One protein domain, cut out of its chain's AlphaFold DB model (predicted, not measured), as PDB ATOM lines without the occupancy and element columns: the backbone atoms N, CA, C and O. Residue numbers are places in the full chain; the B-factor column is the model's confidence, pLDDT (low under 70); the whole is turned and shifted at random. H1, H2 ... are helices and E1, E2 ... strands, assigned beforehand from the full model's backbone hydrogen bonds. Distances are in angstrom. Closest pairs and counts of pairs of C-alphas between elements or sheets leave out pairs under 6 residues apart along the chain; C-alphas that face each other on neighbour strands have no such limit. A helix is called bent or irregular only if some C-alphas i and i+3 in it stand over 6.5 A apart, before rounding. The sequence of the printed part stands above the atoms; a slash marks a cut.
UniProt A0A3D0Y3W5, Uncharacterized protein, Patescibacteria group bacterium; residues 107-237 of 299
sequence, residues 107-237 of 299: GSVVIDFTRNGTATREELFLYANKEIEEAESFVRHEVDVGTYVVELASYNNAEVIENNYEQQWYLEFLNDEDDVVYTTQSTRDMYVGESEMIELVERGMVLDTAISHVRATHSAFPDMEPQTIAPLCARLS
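Overview. This is residues 107 to 237 of the 299 residues of an uncharacterized protein of Patescibacteria group bacterium (UniProt A0A3D0Y3W5). Two twisted four-stranded sheets lie face to face as a sandwich, E1 E8 E3 E6 over E2 E7 E4 E5, with the short helix H1 packed where E7 ends and E8 begins. The chain winds over both sheets as a jelly roll, one long hairpin of four nested antiparallel pairs. The printed part has 131 residues with one named helix and eight named strands, in the order E1 H1 E2 E3 E4 E5 E6 E7 E8; both sheets are antiparallel and the class is mostly strand. The whole is compact, with a radius of gyration of the C-alphas of 14.2 A and spans of 43 by 30 by 26 A.

Along the chain. Start in the sheet E1 E8 E3 E6 at C-alpha 108, (121.817, 64.967, 153.976), where E1, residues 108 to 112, begins. Beside it is E8, residues 229 to 237, 23.7 A long, which ends at (123.124, 65.267, 158.001). Then come E3, residues 146 to 156, 31.7 A, and E6, residues 196 to 207, 28.2 A. In the other sheet find E2, residues 138 to 143, E7, residues 211 to 218, 20.0 A, E4, residues 169 to 174, and E5, residues 180 to 183. H1, residues 121 to 128, begins at (133.820, 86.881, 145.390) and is irregular, but only just: C-alphas 124 and 127 are 7.0 A apart.

Arrangement. In the first sheet look at N 109 and O 236, 2.9 A, for E1 and E8; N 151 and O 235, 2.9 A, for E8 and E3; and N 152 and O 199, 2.8 A, for E3 and E6. E6 bends by 70 degrees at residue 204 and E8 by 50 degrees at residue 232. In the second sheet look at N 141 and O 212, 2.9 A, for E2 and E7; N 172 and O 215, 2.8 A, for E7 and E4; and N 173 and O 182, 2.9 A, for the hairpin E4 and E5. The facing parts of the sheets are 10.3 A centre to centre, their strands at 32 degrees. H1 is on the first sheet, over E8, its closest C-alphas being those of Phe 125 and Ala 230, 5.6 A apart. It only grazes the second sheet, with residues 125 to 128. In H1, 2 of 4 O i to N i+4 pairs are within hydrogen-bond range.

Size, cuts and confidence. The two C-alphas farthest apart, those of Ile 161 and Asp 208, are 43.4 A apart. The printed part has no cut. The links E3 to E4 and E5 to E6 are long. Look for pLDDT under 70 at residues 125 to 138, 159 to 165 and 221 to 226; the mean of the printed part is 83.8.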
ATOM      1  N   GLY A 107     120.060  61.257 152.961       90.75
ATOM      2  CA  GLY A 107     119.705  61.780 154.279       90.75
ATOM      3  C   GLY A 107     120.494  63.024 154.687       90.75
ATOM      4  O   GLY A 107     120.392  63.426 155.846       90.75
ATOM      5  N   SER A 108     121.242  63.643 153.768       94.81
ATOM      6  CA  SER A 108     121.817  64.967 153.976       94.81
ATOM      7  C   SER A 108     121.267  66.005 153.001       94.81
ATOM      8  O   SER A 108     120.804  65.689 151.905       94.81
ATOM      9  N   VAL A 109     121.297  67.260 153.438       95.19
ATOM     10  CA  VAL A 109     120.963  68.441 152.640       95.19
ATOM     11  C   VAL A 109     122.211  69.311 152.570       95.19
ATOM     12  O   VAL A 109     122.855  69.537 153.594       95.19
ATOM     13  N   VAL A 110     122.570  69.774 151.371       95.81
ATOM     14  CA  VAL A 110     123.696  70.694 151.165       95.81
ATOM     15  C   VAL A 110     123.140  72.051 150.768       95.81
ATOM     16  O   VAL A 110     122.483  72.177 149.742       95.81
ATOM     17  N   ILE A 111     123.418  73.054 151.590       94.31
ATOM     18  CA  ILE A 111     122.992  74.436 151.395       94.31
ATOM     19  C   ILE A 111     124.163  75.196 150.802       94.31
ATOM     20  O   ILE A 111     125.171  75.383 151.474       94.31
ATOM     21  N   ASP A 112     124.037  75.610 149.547       92.62
ATOM     22  CA  ASP A 112     125.107  76.279 148.814       92.62
ATOM     23  C   ASP A 112     124.931  77.804 148.818       92.62
ATOM     24  O   ASP A 112     124.055  78.344 148.138       92.62
ATOM     25  N   PHE A 113     125.794  78.503 149.561       89.38
ATOM     26  CA  PHE A 113     125.814  79.968 149.624       89.38
ATOM     27  C   PHE A 113     126.496  80.593 148.398       89.38
ATOM     28  O   PHE A 113     126.295  81.772 148.120       89.38
ATOM     29  N   THR A 114     127.223  79.801 147.600       85.19
ATOM     30  CA  THR A 114     127.870  80.255 146.357       85.19
ATOM     31  C   THR A 114     126.912  80.366 145.172       85.19
ATOM     32  O   THR A 114     127.338  80.707 144.067       85.19
ATOM     33  N   ARG A 115     125.617  80.070 145.362       80.50
ATOM     34  CA  ARG A 115     124.608  80.039 144.289       80.50
ATOM     35  C   ARG A 115     125.066  79.155 143.117       80.50
ATOM     36  O   ARG A 115     125.050  79.585 141.964       80.50
ATOM     37  N   ASN A 116     125.501  77.926 143.401       77.81
ATOM     38  CA  ASN A 116     126.053  76.983 142.425       77.81
ATOM     39  C   ASN A 116     127.302  77.527 141.705       77.81
ATOM     40  O   ASN A 116     127.434  77.408 140.486       77.81
ATOM     41  N   GLY A 117     128.190  78.181 142.461       72.56
ATOM     42  CA  GLY A 117     129.417  78.808 141.965       72.56
ATOM     43  C   GLY A 117     129.210  80.069 141.120       72.56
ATOM     44  O   GLY A 117     130.146  80.500 140.452       72.56
ATOM     45  N   THR A 118     128.001  80.639 141.098       77.62
ATOM     46  CA  THR A 118     127.715  81.878 140.351       77.62
ATOM     47  C   THR A 118     127.889  83.142 141.181       77.62
ATOM     48  O   THR A 118     127.994  84.220 140.599       77.62
ATOM     49  N   ALA A 119     127.945  83.020 142.511       75.62
ATOM     50  CA  ALA A 119     128.247  84.135 143.391       75.62
ATOM     51  C   ALA A 119     129.656  84.659 143.096       75.62
ATOM     52  O   ALA A 119     130.638  83.912 143.067       75.62
ATOM     53  N   THR A 120     129.744  85.963 142.881       75.44
ATOM     54  CA  THR A 120     131.012  86.679 142.826       75.44
ATOM     55  C   THR A 120     131.707  86.614 144.179       75.44
ATOM     56  O   THR A 120     131.085  86.402 145.225       75.44
ATOM     57  N   ARG A 121     133.027  86.812 144.165       72.12
ATOM     58  CA  ARG A 121     133.820  86.881 145.390       72.12
ATOM     59  C   ARG A 121     133.230  87.944 146.309       72.12
ATOM     60  O   ARG A 121     132.941  87.642 147.453       72.12
ATOM     61  N   GLU A 122     132.982  89.138 145.785       72.12
ATOM     62  CA  GLU A 122     132.405  90.261 146.517       72.12
ATOM     63  C   GLU A 122     131.094  89.859 147.194       72.12
ATOM     64  O   GLU A 122     131.002  90.023 148.405       72.12
ATOM     65  N   GLU A 123     130.151  89.241 146.467       71.62
ATOM     66  CA  GLU A 123     128.862  88.776 147.008       71.62
ATOM     67  C   GLU A 123     128.995  87.821 148.200       71.62
ATOM     68  O   GLU A 123     128.164  87.874 149.102       71.62
ATOM     69  N   LEU A 124     130.038  86.986 148.243       72.06
ATOM     70  CA  LEU A 124     130.297  86.095 149.379       72.06
ATOM     71  C   LEU A 124     130.761  86.855 150.637       72.06
ATOM     72  O   LEU A 124     130.457  86.423 151.747       72.06
ATOM     73  N   PHE A 125     131.455  87.991 150.484       68.00
ATOM     74  CA  PHE A 125     131.969  88.811 151.598       68.00
ATOM     75  C   PHE A 125     131.009  89.919 152.051       68.00
ATOM     76  O   PHE A 125     131.242  90.529 153.096       68.00
ATOM     77  N   LEU A 126     129.926  90.194 151.310       56.41
ATOM     78  CA  LEU A 126     128.985  91.279 151.634       56.41
ATOM     79  C   LEU A 126     128.287  91.101 153.000       56.41
ATOM     80  O   LEU A 126     127.842  92.088 153.579       56.41
ATOM     81  N   TYR A 127     128.219  89.884 153.552       56.53
ATOM     82  CA  TYR A 127     127.355  89.547 154.698       56.53
ATOM     83  C   TYR A 127     127.879  89.932 156.090       56.53
ATOM     84  O   TYR A 127     127.307  89.528 157.103       56.53
ATOM     85  N   ALA A 128     128.934  90.739 156.162       51.59
ATOM     86  CA  ALA A 128     129.453  91.264 157.421       51.59
ATOM     87  C   ALA A 128     129.302  92.780 157.589       51.59
ATOM     88  O   ALA A 128     129.448  93.273 158.706       51.59
ATOM     89  N   ASN A 129     128.973  93.518 156.521       51.25
ATOM     90  CA  ASN A 129     128.940  94.979 156.548       51.25
ATOM     91  C   ASN A 129     127.522  95.523 156.812       51.25
ATOM     92  O   ASN A 129     126.543  95.086 156.211       51.25
ATOM     93  N   LYS A 130     127.423  96.522 157.699       46.59
ATOM     94  CA  LYS A 130     126.181  97.189 158.134       46.59
ATOM     95  C   LYS A 130     125.391  97.876 157.020       46.59
ATOM     96  O   LYS A 130     124.199  98.115 157.188       46.59
ATOM     97  N   GLU A 131     126.061  98.302 155.952       47.62
ATOM     98  CA  GLU A 131     125.496  99.270 154.999       47.62
ATOM     99  C   GLU A 131     124.541  98.665 153.958       47.62
ATOM    100  O   GLU A 131     123.969  99.408 153.164       47.62
ATOM    101  N   ILE A 132     124.327  97.344 153.956       46.94
ATOM    102  CA  ILE A 132     123.531  96.671 152.923       46.94
ATOM    103  C   ILE A 132     122.343  95.947 153.567       46.94
ATOM    104  O   ILE A 132     122.380  94.747 153.820       46.94
ATOM    105  N   GLU A 133     121.251  96.686 153.781       48.53
ATOM    106  CA  GLU A 133     119.918  96.141 154.114       48.53
ATOM    107  C   GLU A 133     119.315  95.275 152.977       48.53
ATOM    108  O   GLU A 133     118.258  94.678 153.154       48.53
ATOM    109  N   GLU A 134     119.972  95.179 151.814       47.28
ATOM    110  CA  GLU A 134     119.425  94.592 150.576       47.28
ATOM    111  C   GLU A 134     120.071  93.267 150.134       47.28
ATOM    112  O   GLU A 134     119.766  92.759 149.054       47.28
ATOM    113  N   ALA A 135     120.978  92.678 150.916       47.56
ATOM    114  CA  ALA A 135     121.625  91.447 150.484       47.56
ATOM    115  C   ALA A 135     120.649  90.265 150.632       47.56
ATOM    116  O   ALA A 135     120.301  89.874 151.745       47.56
ATOM    117  N   GLU A 136     120.214  89.684 149.507       53.88
ATOM    118  CA  GLU A 136     119.485  88.409 149.416       53.88
ATOM    119  C   GLU A 136     120.373  87.244 149.914       53.88
ATOM    120  O   GLU A 136     120.819  86.390 149.141       53.88
ATOM    121  N   SER A 137     120.685  87.252 151.214       53.28
ATOM    122  CA  SER A 137     121.564  86.311 151.923       53.28
ATOM    123  C   SER A 137     120.861  85.015 152.308       53.28
ATOM    124  O   SER A 137     121.444  84.148 152.959       53.28
ATOM    125  N   PHE A 138     119.568  84.930 152.013       68.38
ATOM    126  CA  PHE A 138     118.771  83.752 152.257       68.38
ATOM    127  C   PHE A 138     118.974  82.797 151.088       68.38
ATOM    128  O   PHE A 138     118.658  83.098 149.935       68.38
ATOM    129  N   VAL A 139     119.473  81.604 151.387       81.44
ATOM    130  CA  VAL A 139     119.314  80.494 150.457       81.44
ATOM    131  C   VAL A 139     117.976  79.860 150.787       81.44
ATOM    132  O   VAL A 139     117.767  79.366 151.897       81.44
ATOM    133  N   ARG A 140     117.053  79.907 149.822       82.12
ATOM    134  CA  ARG A 140     115.808  79.142 149.895       82.12
ATOM    135  C   ARG A 140     116.158  77.671 149.862       82.12
ATOM    136  O   ARG A 140     116.579  77.158 148.825       82.12
ATOM    137  N   HIS A 141     116.000  77.021 151.001       85.12
ATOM    138  CA  HIS A 141     116.213  75.600 151.115       85.12
ATOM    139  C   HIS A 141     115.236  75.025 152.126       85.12
ATOM    140  O   HIS A 141     115.285  75.349 153.309       85.12
ATOM    141  N   GLU A 142     114.364  74.145 151.643       91.62
ATOM    142  CA  GLU A 142     113.452  73.416 152.509       91.62
ATOM    143  C   GLU A 142     114.252  72.386 153.318       91.62
ATOM    144  O   GLU A 142     114.920  71.515 152.748       91.62
ATOM    145  N   VAL A 143     114.210  72.508 154.646       94.69
ATOM    146  CA  VAL A 143     114.752  71.518 155.582       94.69
ATOM    147  C   VAL A 143     113.609  71.009 156.447       94.69
ATOM    148  O   VAL A 143     112.992  71.757 157.207       94.69
ATOM    149  N   ASP A 144     113.336  69.713 156.332       96.19
ATOM    150  CA  ASP A 144     112.300  69.051 157.117       96.19
ATOM    151  C   ASP A 144     112.593  69.068 158.624       96.19
ATOM    152  O   ASP A 144     113.736  69.151 159.074       96.19
ATOM    153  N   VAL A 145     111.544  68.843 159.413       96.38
ATOM    154  CA  VAL A 145     111.665  68.560 160.847       96.38
ATOM    155  C   VAL A 145     112.539  67.325 161.114       96.38
ATOM    156  O   VAL A 145     112.507  66.327 160.376       96.38
ATOM    157  N   GLY A 146     113.318  67.359 162.195       96.19
ATOM    158  CA  GLY A 146     114.205  66.260 162.577       96.19
ATOM    159  C   GLY A 146     115.390  66.679 163.439       96.19
ATOM    160  O   GLY A 146     115.494  67.819 163.875       96.19
ATOM    161  N   THR A 147     116.300  65.734 163.677       96.75
ATOM    162  CA  THR A 147     117.575  65.994 164.355       96.75
ATOM    163  C   THR A 147     118.714  65.942 163.349       96.75
ATOM    164  O   THR A 147     118.769  65.014 162.543       96.75
ATOM    165  N   TYR A 148     119.626  66.907 163.402       97.38
ATOM    166  CA  TYR A 148     120.672  67.102 162.407       97.38
ATOM    167  C   TYR A 148     122.049  67.314 163.041       97.38
ATOM    168  O   TYR A 148     122.188  67.879 164.127       97.38
ATOM    169  N   VAL A 149     123.067  66.871 162.310       97.44
ATOM    170  CA  VAL A 149     124.469  67.261 162.479       97.44
ATOM    171  C   VAL A 149     124.778  68.292 161.398       97.44
ATOM    172  O   VAL A 149     124.440  68.058 160.237       97.44
ATOM    173  N   VAL A 150     125.388  69.414 161.769       98.00
ATOM    174  CA  VAL A 150     125.617  70.550 160.869       98.00
ATOM    175  C   VAL A 150     127.108  70.828 160.743       98.00
ATOM    176  O   VAL A 150     127.787  71.082 161.737       98.00
ATOM    177  N   GLU A 151     127.599  70.808 159.510       98.19
ATOM    178  CA  GLU A 151     128.964  71.189 159.152       98.19
ATOM    179  C   GLU A 151     128.935  72.416 158.237       98.19
ATOM    180  O   GLU A 151     128.089  72.500 157.346       98.19
ATOM    181  N   LEU A 152     129.861  73.351 158.438       96.88
ATOM    182  CA  LEU A 152     130.009  74.568 157.645       96.88
ATOM    183  C   LEU A 152     131.377  74.571 156.962       96.88
ATOM    184  O   LEU A 152     132.407  74.418 157.620       96.88
ATOM    185  N   ALA A 153     131.378  74.746 155.643       95.94
ATOM    186  CA  ALA A 153     132.571  74.988 154.850       95.94
ATOM    187  C   ALA A 153     132.718  76.494 154.607       95.94
ATOM    188  O   ALA A 153     131.768  77.143 154.173       95.94
ATOM    189  N   SER A 154     133.906  77.032 154.860       93.38
ATOM    190  CA  SER A 154     134.260  78.438 154.670       93.38
ATOM    191  C   SER A 154     135.550  78.564 153.866       93.38
ATOM    192  O   SER A 154     136.374  77.648 153.842       93.38
ATOM    193  N   TYR A 155     135.720  79.709 153.220       90.19
ATOM    194  CA  TYR A 155     136.875  80.045 152.400       90.19
ATOM    195  C   TYR A 155     137.480  81.366 152.833       90.19
ATOM    196  O   TYR A 155     136.756  82.309 153.150       90.19
ATOM    197  N   ASN A 156     138.805  81.434 152.759       87.94
ATOM    198  CA  ASN A 156     139.570  82.644 152.958       87.94
ATOM    199  C   ASN A 156     140.175  83.134 151.644       87.94
ATOM    200  O   ASN A 156     140.900  82.420 150.950       87.94
ATOM    201  N   ASN A 157     139.871  84.382 151.321       78.19
ATOM    202  CA  ASN A 157     140.194  84.985 150.042       78.19
ATOM    203  C   ASN A 157     141.532  85.739 150.035       78.19
ATOM    204  O   ASN A 157     142.012  86.141 148.967       78.19
ATOM    205  N   ALA A 158     142.114  85.958 151.210       73.31
ATOM    206  CA  ALA A 158     143.319  86.738 151.394       73.31
ATOM    207  C   ALA A 158     144.479  85.830 151.796       73.31
ATOM    208  O   ALA A 158     144.310  84.830 152.495       73.31
ATOM    209  N   GLU A 159     145.687  86.218 151.392       67.44
ATOM    210  CA  GLU A 159     146.876  85.752 152.094       67.44
ATOM    211  C   GLU A 159     146.821  86.347 153.502       67.44
ATOM    212  O   GLU A 159     147.134  87.517 153.723       67.44
ATOM    213  N   VAL A 160     146.339  85.551 154.455       62.56
ATOM    214  CA  VAL A 160     146.323  85.914 155.870       62.56
ATOM    215  C   VAL A 160     147.770  86.019 156.331       62.56
ATOM    216  O   VAL A 160     148.406  85.011 156.625       62.56
ATOM    217  N   ILE A 161     148.306  87.234 156.342       65.25
ATOM    218  CA  ILE A 161     149.669  87.528 156.805       65.25
ATOM    219  C   ILE A 161     149.746  87.657 158.331       65.25
ATOM    220  O   ILE A 161     150.802  87.426 158.915       65.25
ATOM    221  N   GLU A 162     148.620  87.945 158.981       67.25
ATOM    222  CA  GLU A 162     148.460  87.990 160.434       67.25
ATOM    223  C   GLU A 162     147.101  87.396 160.801       67.25
ATOM    224  O   GLU A 162     146.170  87.481 160.004       67.25
ATOM    225  N   ASN A 163     146.984  86.770 161.978       62.09
ATOM    226  CA  ASN A 163     145.714  86.190 162.417       62.09
ATOM    227  C   ASN A 163     144.630  87.271 162.388       62.09
ATOM    228  O   ASN A 163     144.688  88.233 163.152       62.09
ATOM    229  N   ASN A 164     143.654  87.086 161.503       62.34
ATOM    230  CA  ASN A 164     142.465  87.910 161.457       62.34
ATOM    231  C   ASN A 164     141.532  87.365 162.537       62.34
ATOM    232  O   ASN A 164     140.938  86.299 162.374       62.34
ATOM    233  N   TYR A 165     141.541  88.014 163.697       67.62
ATOM    234  CA  TYR A 165     140.685  87.632 164.810       67.62
ATOM    235  C   TYR A 165     139.268  88.152 164.539       67.62
ATOM    236  O   TYR A 165     139.123  89.223 163.963       67.62
ATOM    237  N   GLU A 166     138.247  87.420 164.990       77.62
ATOM    238  CA  GLU A 166     136.830  87.833 164.964       77.62
ATOM    239  C   GLU A 166     136.090  87.648 163.623       77.62
ATOM    240  O   GLU A 166     135.030  88.231 163.416       77.62
ATOM    241  N   GLN A 167     136.562  86.751 162.751       84.62
ATOM    242  CA  GLN A 167     135.920  86.429 161.465       84.62
ATOM    243  C   GLN A 167     135.080  85.142 161.525       84.62
ATOM    244  O   GLN A 167     135.200  84.237 160.690       84.62
ATOM    245  N   GLN A 168     134.255  85.025 162.565       90.69
ATOM    246  CA  GLN A 168     133.481  83.818 162.857       90.69
ATOM    247  C   GLN A 168     132.080  83.895 162.251       90.69
ATOM    248  O   GLN A 168     131.437  84.946 162.286       90.69
ATOM    249  N   TRP A 169     131.572  82.761 161.773       91.50
ATOM    250  CA  TRP A 169     130.269  82.656 161.116       91.50
ATOM    251  C   TRP A 169     129.371  81.655 161.828       91.50
ATOM    252  O   TRP A 169     129.837  80.631 162.320       91.50
ATOM    253  N   TYR A 170     128.072  81.923 161.857       93.62
ATOM    254  CA  TYR A 170     127.061  80.992 162.348       93.62
ATOM    255  C   TYR A 170     125.881  80.921 161.376       93.62
ATOM    256  O   TYR A 170     125.750  81.760 160.485       93.62
ATOM    257  N   LEU A 171     125.033  79.902 161.518       94.44
ATOM    258  CA  LEU A 171     123.853  79.721 160.679       94.44
ATOM    259  C   LEU A 171     122.578  80.029 161.455       94.44
ATOM    260  O   LEU A 171     122.422  79.610 162.603       94.44
ATOM    261  N   GLU A 172     121.649  80.704 160.790       94.62
ATOM    262  CA  GLU A 172     120.280  80.929 161.237       94.62
ATOM    263  C   GLU A 172     119.323  80.194 160.302       94.62
ATOM    264  O   GLU A 172     119.403  80.310 159.078       94.62
ATOM    265  N   PHE A 173     118.412  79.432 160.899       95.56
ATOM    266  CA  PHE A 173     117.377  78.673 160.210       95.56
ATOM    267  C   PHE A 173     116.047  79.386 160.417       95.56
ATOM    268  O   PHE A 173     115.626  79.553 161.563       95.56
ATOM    269  N   LEU A 174     115.400  79.807 159.332       95.06
ATOM    270  CA  LEU A 174     114.183  80.612 159.358       95.06
ATOM    271  C   LEU A 174     112.990  79.863 158.750       95.06
ATOM    272  O   LEU A 174     113.136  79.082 157.804       95.06
ATOM    273  N   ASN A 175     111.802  80.098 159.303       95.75
ATOM    274  CA  ASN A 175     110.547  79.579 158.757       95.75
ATOM    275  C   ASN A 175     110.014  80.465 157.604       95.75
ATOM    276  O   ASN A 175     110.660  81.422 157.179       95.75
ATOM    277  N   ASP A 176     108.816  80.151 157.100       94.12
ATOM    278  CA  ASP A 176     108.142  80.911 156.029       94.12
ATOM    279  C   ASP A 176     107.720  82.336 156.418       94.12
ATOM    280  O   ASP A 176     107.381  83.132 155.542       94.12
ATOM    281  N   GLU A 177     107.716  82.651 157.712       94.50
ATOM    282  CA  GLU A 177     107.393  83.973 158.261       94.50
ATOM    283  C   GLU A 177     108.663  84.794 158.563       94.50
ATOM    284  O   GLU A 177     108.570  85.866 159.154       94.50
ATOM    285  N   ASP A 178     109.839  84.305 158.141       89.56
ATOM    286  CA  ASP A 178     111.167  84.867 158.424       89.56
ATOM    287  C   ASP A 178     111.524  84.921 159.928       89.56
ATOM    288  O   ASP A 178     112.430  85.650 160.341       89.56
ATOM    289  N   ASP A 179     110.867  84.109 160.764       94.06
ATOM    290  CA  ASP A 179     111.242  83.946 162.168       94.06
ATOM    291  C   ASP A 179     112.405  82.960 162.307       94.06
ATOM    292  O   ASP A 179     112.390  81.862 161.742       94.06
ATOM    293  N   VAL A 180     113.393  83.313 163.134       94.31
ATOM    294  CA  VAL A 180     114.518  82.429 163.465       94.31
ATOM    295  C   VAL A 180     114.031  81.274 164.345       94.31
ATOM    296  O   VAL A 180     113.658  81.460 165.502       94.31
ATOM    297  N   VAL A 181     114.083  80.062 163.797       97.19
ATOM    298  CA  VAL A 181     113.738  78.804 164.473       97.19
ATOM    299  C   VAL A 181     114.935  78.247 165.242       97.19
ATOM    300  O   VAL A 181     114.771  77.702 166.334       97.19
ATOM    301  N   TYR A 182     116.141  78.361 164.678       97.75
ATOM    302  CA  TYR A 182     117.362  77.830 165.285       97.75
ATOM    303  C   TYR A 182     118.604  78.629 164.876       97.75
ATOM    304  O   TYR A 182     118.677  79.146 163.760       97.75
ATOM    305  N   THR A 183     119.604  78.662 165.758       96.81
ATOM    306  CA  THR A 183     120.910  79.295 165.532       96.81
ATOM    307  C   THR A 183     122.027  78.333 165.940       96.81
ATOM    308  O   THR A 183     121.979  77.777 167.038       96.81
ATOM    309  N   THR A 184     123.023  78.114 165.076       97.75
ATOM    310  CA  THR A 184     124.174  77.242 165.393       97.75
ATOM    311  C   THR A 184     125.202  77.947 166.265       97.75
ATOM    312  O   THR A 184     125.165  79.162 166.456       97.75
ATOM    313  N   GLN A 185     126.189  77.186 166.741       96.38
ATOM    314  CA  GLN A 185     127.420  77.781 167.250       96.38
ATOM    315  C   GLN A 185     128.173  78.478 166.112       96.38
ATOM    316  O   GLN A 185     128.032  78.110 164.939       96.38
ATOM    317  N   SER A 186     128.955  79.491 166.474       95.06
ATOM    318  CA  SER A 186     129.879  80.140 165.550       95.06
ATOM    319  C   SER A 186     131.078  79.240 165.273       95.06
ATOM    320  O   SER A 186     131.505  78.475 166.139       95.06
ATOM    321  N   THR A 187     131.625  79.343 164.068       94.69
ATOM    322  CA  THR A 187     132.907  78.733 163.722       94.69
ATOM    323  C   THR A 187     134.036  79.331 164.548       94.69
ATOM    324  O   THR A 187     133.932  80.440 165.072       94.69
ATOM    325  N   ARG A 188     135.166  78.635 164.607       92.75
ATOM    326  CA  ARG A 188     136.426  79.269 164.994       92.75
ATOM    327  C   ARG A 188     136.883  80.267 163.928       92.75
ATOM    328  O   ARG A 188     136.439  80.231 162.780       92.75
ATOM    329  N   ASP A 189     137.846  81.100 164.298       87.44
ATOM    330  CA  ASP A 189     138.637  81.848 163.325       87.44
ATOM    331  C   ASP A 189     139.527  80.895 162.508       87.44
ATOM    332  O   ASP A 189     139.994  79.860 163.009       87.44
ATOM    333  N   MET A 190     139.784  81.246 161.246       86.44
ATOM    334  CA  MET A 190     140.757  80.525 160.420       86.44
ATOM    335  C   MET A 190     142.185  80.930 160.796       86.44
ATOM    336  O   MET A 190     142.477  82.102 161.033       86.44
ATOM    337  N   TYR A 191     143.090  79.955 160.842       84.12
ATOM    338  CA  TYR A 191     144.500  80.204 161.129       84.12
ATOM    339  C   TYR A 191     145.209  80.819 159.917       84.12
ATOM    340  O   TYR A 191     144.836  80.585 158.766       84.12
ATOM    341  N   VAL A 192     146.292  81.558 160.175       81.44
ATOM    342  CA  VAL A 192     147.227  82.032 159.140       81.44
ATOM    343  C   VAL A 192     147.599  80.901 158.174       81.44
ATOM    344  O   VAL A 192     148.075  79.841 158.587       81.44
ATOM    345  N   GLY A 193     147.403  81.150 156.878       82.06
ATOM    346  CA  GLY A 193     147.698  80.207 155.797       82.06
ATOM    347  C   GLY A 193     146.595  79.189 155.484       82.06
ATOM    348  O   GLY A 193     146.744  78.444 154.515       82.06
ATOM    349  N   GLU A 194     145.494  79.144 156.240       86.75
ATOM    350  CA  GLU A 194     144.314  78.361 155.855       86.75
ATOM    351  C   GLU A 194     143.538  79.095 154.751       86.75
ATOM    352  O   GLU A 194     143.079  80.218 154.944       86.75
ATOM    353  N   SER A 195     143.365  78.455 153.591       88.25
ATOM    354  CA  SER A 195     142.512  78.964 152.506       88.25
ATOM    355  C   SER A 195     141.076  78.452 152.593       88.25
ATOM    356  O   SER A 195     140.166  79.065 152.052       88.25
ATOM    357  N   GLU A 196     140.861  77.319 153.259       91.19
ATOM    358  CA  GLU A 196     139.560  76.667 153.405       91.19
ATOM    359  C   GLU A 196     139.447  76.044 154.796       91.19
ATOM    360  O   GLU A 196     140.440  75.599 155.377       91.19
ATOM    361  N   MET A 197     138.228  75.991 155.325       93.56
ATOM    362  CA  MET A 197     137.924  75.389 156.617       93.56
ATOM    363  C   MET A 197     136.597  74.643 156.540       93.56
ATOM    364  O   MET A 197     135.603  75.199 156.092       93.56
ATOM    365  N   ILE A 198     136.573  73.398 157.017       96.69
ATOM    366  CA  ILE A 198     135.339  72.647 157.266       96.69
ATOM    367  C   ILE A 198     135.243  72.417 158.767       96.69
ATOM    368  O   ILE A 198     136.140  71.817 159.363       96.69
ATOM    369  N   GLU A 199     134.157  72.880 159.372       96.62
ATOM    370  CA  GLU A 199     133.942  72.779 160.808       96.62
ATOM    371  C   GLU A 199     132.569  72.202 161.133       96.62
ATOM    372  O   GLU A 199     131.566  72.496 160.489       96.62
ATOM    373  N   LEU A 200     132.533  71.373 162.169       97.44
ATOM    374  CA  LEU A 200     131.306  70.863 162.748       97.44
ATOM    375  C   LEU A 200     130.748  71.888 163.740       97.44
ATOM    376  O   LEU A 200     131.246  71.981 164.861       97.44
ATOM    377  N   VAL A 201     129.707  72.607 163.333       97.00
ATOM    378  CA  VAL A 201     129.118  73.710 164.111       97.00
ATOM    379  C   VAL A 201     127.965  73.264 165.015       97.00
ATOM    380  O   VAL A 201     127.626  73.968 165.961       97.00
ATOM    381  N   GLU A 202     127.364  72.093 164.765       97.94
ATOM    382  CA  GLU A 202     126.320  71.534 165.636       97.94
ATOM    383  C   GLU A 202     126.224  69.996 165.524       97.94
ATOM    384  O   GLU A 202     126.330  69.429 164.436       97.94
ATOM    385  N   ARG A 203     126.019  69.285 166.645       94.50
ATOM    386  CA  ARG A 203     125.951  67.805 166.715       94.50
ATOM    387  C   ARG A 203     124.549  67.251 166.973       94.50
ATOM    388  O   ARG A 203     124.370  66.036 166.884       94.50
ATOM    389  N   GLY A 204     123.581  68.092 167.320       93.94
ATOM    390  CA  GLY A 204     122.238  67.641 167.678       93.94
ATOM    391  C   GLY A 204     121.177  68.716 167.511       93.94
ATOM    392  O   GLY A 204     120.337  68.872 168.392       93.94
ATOM    393  N   MET A 205     121.218  69.450 166.400       97.12
ATOM    394  CA  MET A 205     120.214  70.461 166.075       97.12
ATOM    395  C   MET A 205     118.847  69.792 165.949       97.12
ATOM    396  O   MET A 205     118.681  68.914 165.105       97.12
ATOM    397  N   VAL A 206     117.874  70.197 166.762       97.00
ATOM    398  CA  VAL A 206     116.497  69.692 166.689       97.00
ATOM    399  C   VAL A 206     115.621  70.756 166.044       97.00
ATOM    400  O   VAL A 206     115.506  71.862 166.563       97.00
ATOM    401  N   LEU A 207     115.015  70.409 164.913       97.00
ATOM    402  CA  LEU A 207     114.066  71.243 164.189       97.00
ATOM    403  C   LEU A 207     112.656  70.690 164.401       97.00
ATOM    404  O   LEU A 207     112.303  69.647 163.845       97.00
ATOM    405  N   ASP A 208     111.858  71.405 165.193       96.69
ATOM    406  CA  ASP A 208     110.440  71.093 165.434       96.69
ATOM    407  C   ASP A 208     109.510  71.766 164.413       96.69
ATOM    408  O   ASP A 208     108.334  71.421 164.301       96.69
ATOM    409  N   THR A 209     110.041  72.730 163.659       96.69
ATOM    410  CA  THR A 209     109.359  73.439 162.571       96.69
ATOM    411  C   THR A 209     110.179  73.280 161.297       96.69
ATOM    412  O   THR A 209     111.409  73.263 161.358       96.69
ATOM    413  N   ALA A 210     109.503  73.120 160.158       96.00
ATOM    414  CA  ALA A 210     110.174  73.088 158.866       96.00
ATOM    415  C   ALA A 210     110.824  74.448 158.581       96.00
ATOM    416  O   ALA A 210     110.268  75.497 158.911       96.00
ATOM    417  N   ILE A 211     112.004  74.410 157.979       97.12
ATOM    418  CA  ILE A 211     112.782  75.595 157.621       97.12
ATOM    419  C   ILE A 211     112.616  75.831 156.132       97.12
ATOM    420  O   ILE A 211     112.683  74.876 155.358       97.12
ATOM    421  N   SER A 212     112.447  77.085 155.733       94.81
ATOM    422  CA  SER A 212     112.372  77.477 154.323       94.81
ATOM    423  C   SER A 212     113.576  78.284 153.860       94.81
ATOM    424  O   SER A 212     113.922  78.254 152.674       94.81
ATOM    425  N   HIS A 213     114.258  78.956 154.787       91.25
ATOM    426  CA  HIS A 213     115.435  79.757 154.489       91.25
ATOM    427  C   HIS A 213     116.552  79.477 155.483       91.25
ATOM    428  O   HIS A 213     116.325  79.319 156.683       91.25
ATOM    429  N   VAL A 214     117.781  79.469 154.979       92.50
ATOM    430  CA  VAL A 214     118.976  79.449 155.819       92.50
ATOM    431  C   VAL A 214     119.845  80.638 155.466       92.50
ATOM    432  O   VAL A 214     120.069  80.938 154.289       92.50
ATOM    433  N   ARG A 215     120.323  81.311 156.509       90.00
ATOM    434  CA  ARG A 215     121.207  82.467 156.429       90.00
ATOM    435  C   ARG A 215     122.508  82.152 157.154       90.00
ATOM    436  O   ARG A 215     122.481  81.601 158.250       90.00
ATOM    437  N   ALA A 216     123.633  82.511 156.547       89.88
ATOM    438  CA  ALA A 216     124.913  82.553 157.239       89.88
ATOM    439  C   ALA A 216     125.175  83.987 157.708       89.88
ATOM    440  O   ALA A 216     125.106  84.921 156.910       89.88
ATOM    441  N   THR A 217     125.457  84.148 158.996       86.69
ATOM    442  CA  THR A 217     125.577  85.450 159.654       86.69
ATOM    443  C   THR A 217     126.944  85.577 160.312       86.69
ATOM    444  O   THR A 217     127.443  84.638 160.939       86.69
ATOM    445  N   HIS A 218     127.558  86.749 160.158       86.19
ATOM    446  CA  HIS A 218     128.820  87.071 160.810       86.19
ATOM    447  C   HIS A 218     128.608  87.308 162.313       86.19
ATOM    448  O   HIS A 218     127.701  88.034 162.715       86.19
ATOM    449  N   SER A 219     129.453  86.723 163.157       84.50
ATOM    450  CA  SER A 219     129.360  86.818 164.625       84.50
ATOM    451  C   SER A 219     129.485  88.249 165.158       84.50
ATOM    452  O   SER A 219     128.782  88.619 166.096       84.50
ATOM    453  N   ALA A 220     130.336  89.065 164.535       75.75
ATOM    454  CA  ALA A 220     130.524  90.470 164.882       75.75
ATOM    455  C   ALA A 220     129.533  91.406 164.163       75.75
ATOM    456  O   ALA A 220     129.731  92.618 164.163       75.75
ATOM    457  N   PHE A 221     128.479  90.879 163.522       65.19
ATOM    458  CA  PHE A 221     127.566  91.708 162.737       65.19
ATOM    459  C   PHE A 221     126.863  92.782 163.596       65.19
ATOM    460  O   PHE A 221     126.277  92.468 164.638       65.19
ATOM    461  N   PRO A 222     126.805  94.040 163.126       62.72
ATOM    462  CA  PRO A 222     127.499  94.554 161.949       62.72
ATOM    463  C   PRO A 222     128.975  94.857 162.234       62.72
ATOM    464  O   PRO A 222     129.271  95.603 163.169       62.72
ATOM    465  N   ASP A 223     129.868  94.378 161.369       65.75
ATOM    466  CA  ASP A 223     131.292  94.706 161.419       65.75
ATOM    467  C   ASP A 223     131.620  95.773 160.358       65.75
ATOM    468  O   ASP A 223     131.057  95.790 159.261       65.75
ATOM    469  N   MET A 224     132.490  96.720 160.706       66.12
ATOM    470  CA  MET A 224     132.980  97.747 159.782       66.12
ATOM    471  C   MET A 224     134.323  97.367 159.150       66.12
ATOM    472  O   MET A 224     134.774  98.053 158.229       66.12
ATOM    473  N   GLU A 225     134.970  96.302 159.631       69.00
ATOM    474  CA  GLU A 225     136.225  95.813 159.078       69.00
ATOM    475  C   GLU A 225     135.996  94.901 157.856       69.00
ATOM    476  O   GLU A 225     134.991  94.182 157.771       69.00
ATOM    477  N   PRO A 226     136.900  94.947 156.858       69.25
ATOM    478  CA  PRO A 226     136.790  94.113 155.671       69.25
ATOM    479  C   PRO A 226     136.983  92.637 156.031       69.25
ATOM    480  O   PRO A 226     138.060  92.218 156.458       69.25
ATOM    481  N   GLN A 227     135.948  91.832 155.791       76.38
ATOM    482  CA  GLN A 227     136.034  90.392 155.998       76.38
ATOM    483  C   GLN A 227     136.764  89.698 154.857       76.38
ATOM    484  O   GLN A 227     136.608  90.023 153.678       76.38
ATOM    485  N   THR A 228     137.552  88.700 155.237       81.44
ATOM    486  CA  THR A 228     138.358  87.872 154.334       81.44
ATOM    487  C   THR A 228     137.903  86.421 154.315       81.44
ATOM    488  O   THR A 228     138.227  85.699 153.373       81.44
ATOM    489  N   ILE A 229     137.103  86.014 155.308       86.56
ATOM    490  CA  ILE A 229     136.470  84.700 155.410       86.56
ATOM    491  C   ILE A 229     134.998  84.806 155.014       86.56
ATOM    492  O   ILE A 229     134.287  85.690 155.488       86.56
ATOM    493  N   ALA A 230     134.543  83.888 154.165       87.88
ATOM    494  CA  ALA A 230     133.146  83.764 153.771       87.88
ATOM    495  C   ALA A 230     132.673  82.303 153.837       87.88
ATOM    496  O   ALA A 230     133.448  81.390 153.531       87.88
ATOM    497  N   PRO A 231     131.400  82.063 154.188       91.56
ATOM    498  CA  PRO A 231     130.807  80.736 154.153       91.56
ATOM    499  C   PRO A 231     130.578  80.306 152.696       91.56
ATOM    500  O   PRO A 231     130.002  81.039 151.897       91.56
ATOM    501  N   LEU A 232     131.004  79.092 152.348       92.19
ATOM    502  CA  LEU A 232     130.756  78.489 151.035       92.19
ATOM    503  C   LEU A 232     129.443  77.723 151.020       92.19
ATOM    504  O   LEU A 232     128.579  77.948 150.178       92.19
ATOM    505  N   CYS A 233     129.296  76.783 151.948       94.44
ATOM    506  CA  CYS A 233     128.122  75.934 152.026       94.44
ATOM    507  C   CYS A 233     128.033  75.222 153.370       94.44
ATOM    508  O   CYS A 233     129.035  75.054 154.066       94.44
ATOM    509  N   ALA A 234     126.840  74.753 153.711       96.81
ATOM    510  CA  ALA A 234     126.593  73.934 154.887       96.81
ATOM    511  C   ALA A 234     126.081  72.546 154.496       96.81
ATOM    512  O   ALA A 234     125.326  72.406 153.534       96.81
ATOM    513  N   ARG A 235     126.446  71.518 155.262       97.50
ATOM    514  CA  ARG A 235     125.875  70.171 155.160       97.50
ATOM    515  C   ARG A 235     125.091  69.849 156.420       97.50
ATOM    516  O   ARG A 235     125.629  69.890 157.523       97.50
ATOM    517  N   LEU A 236     123.829  69.485 156.235       97.75
ATOM    518  CA  LEU A 236     122.936  69.019 157.283       97.75
ATOM    519  C   LEU A 236     122.718  67.523 157.118       97.75
ATOM    520  O   LEU A 236     122.003  67.102 156.215       97.75
ATOM    521  N   SER A 237     123.289  66.721 158.004       96.81
ATOM    522  CA  SER A 237     123.124  65.267 158.001       96.81
ATOM    523  C   SER A 237     122.052  64.870 159.007       96.81
ATOM    524  O   SER A 237     122.226  65.060 160.213       96.81
TER     525      SER A 237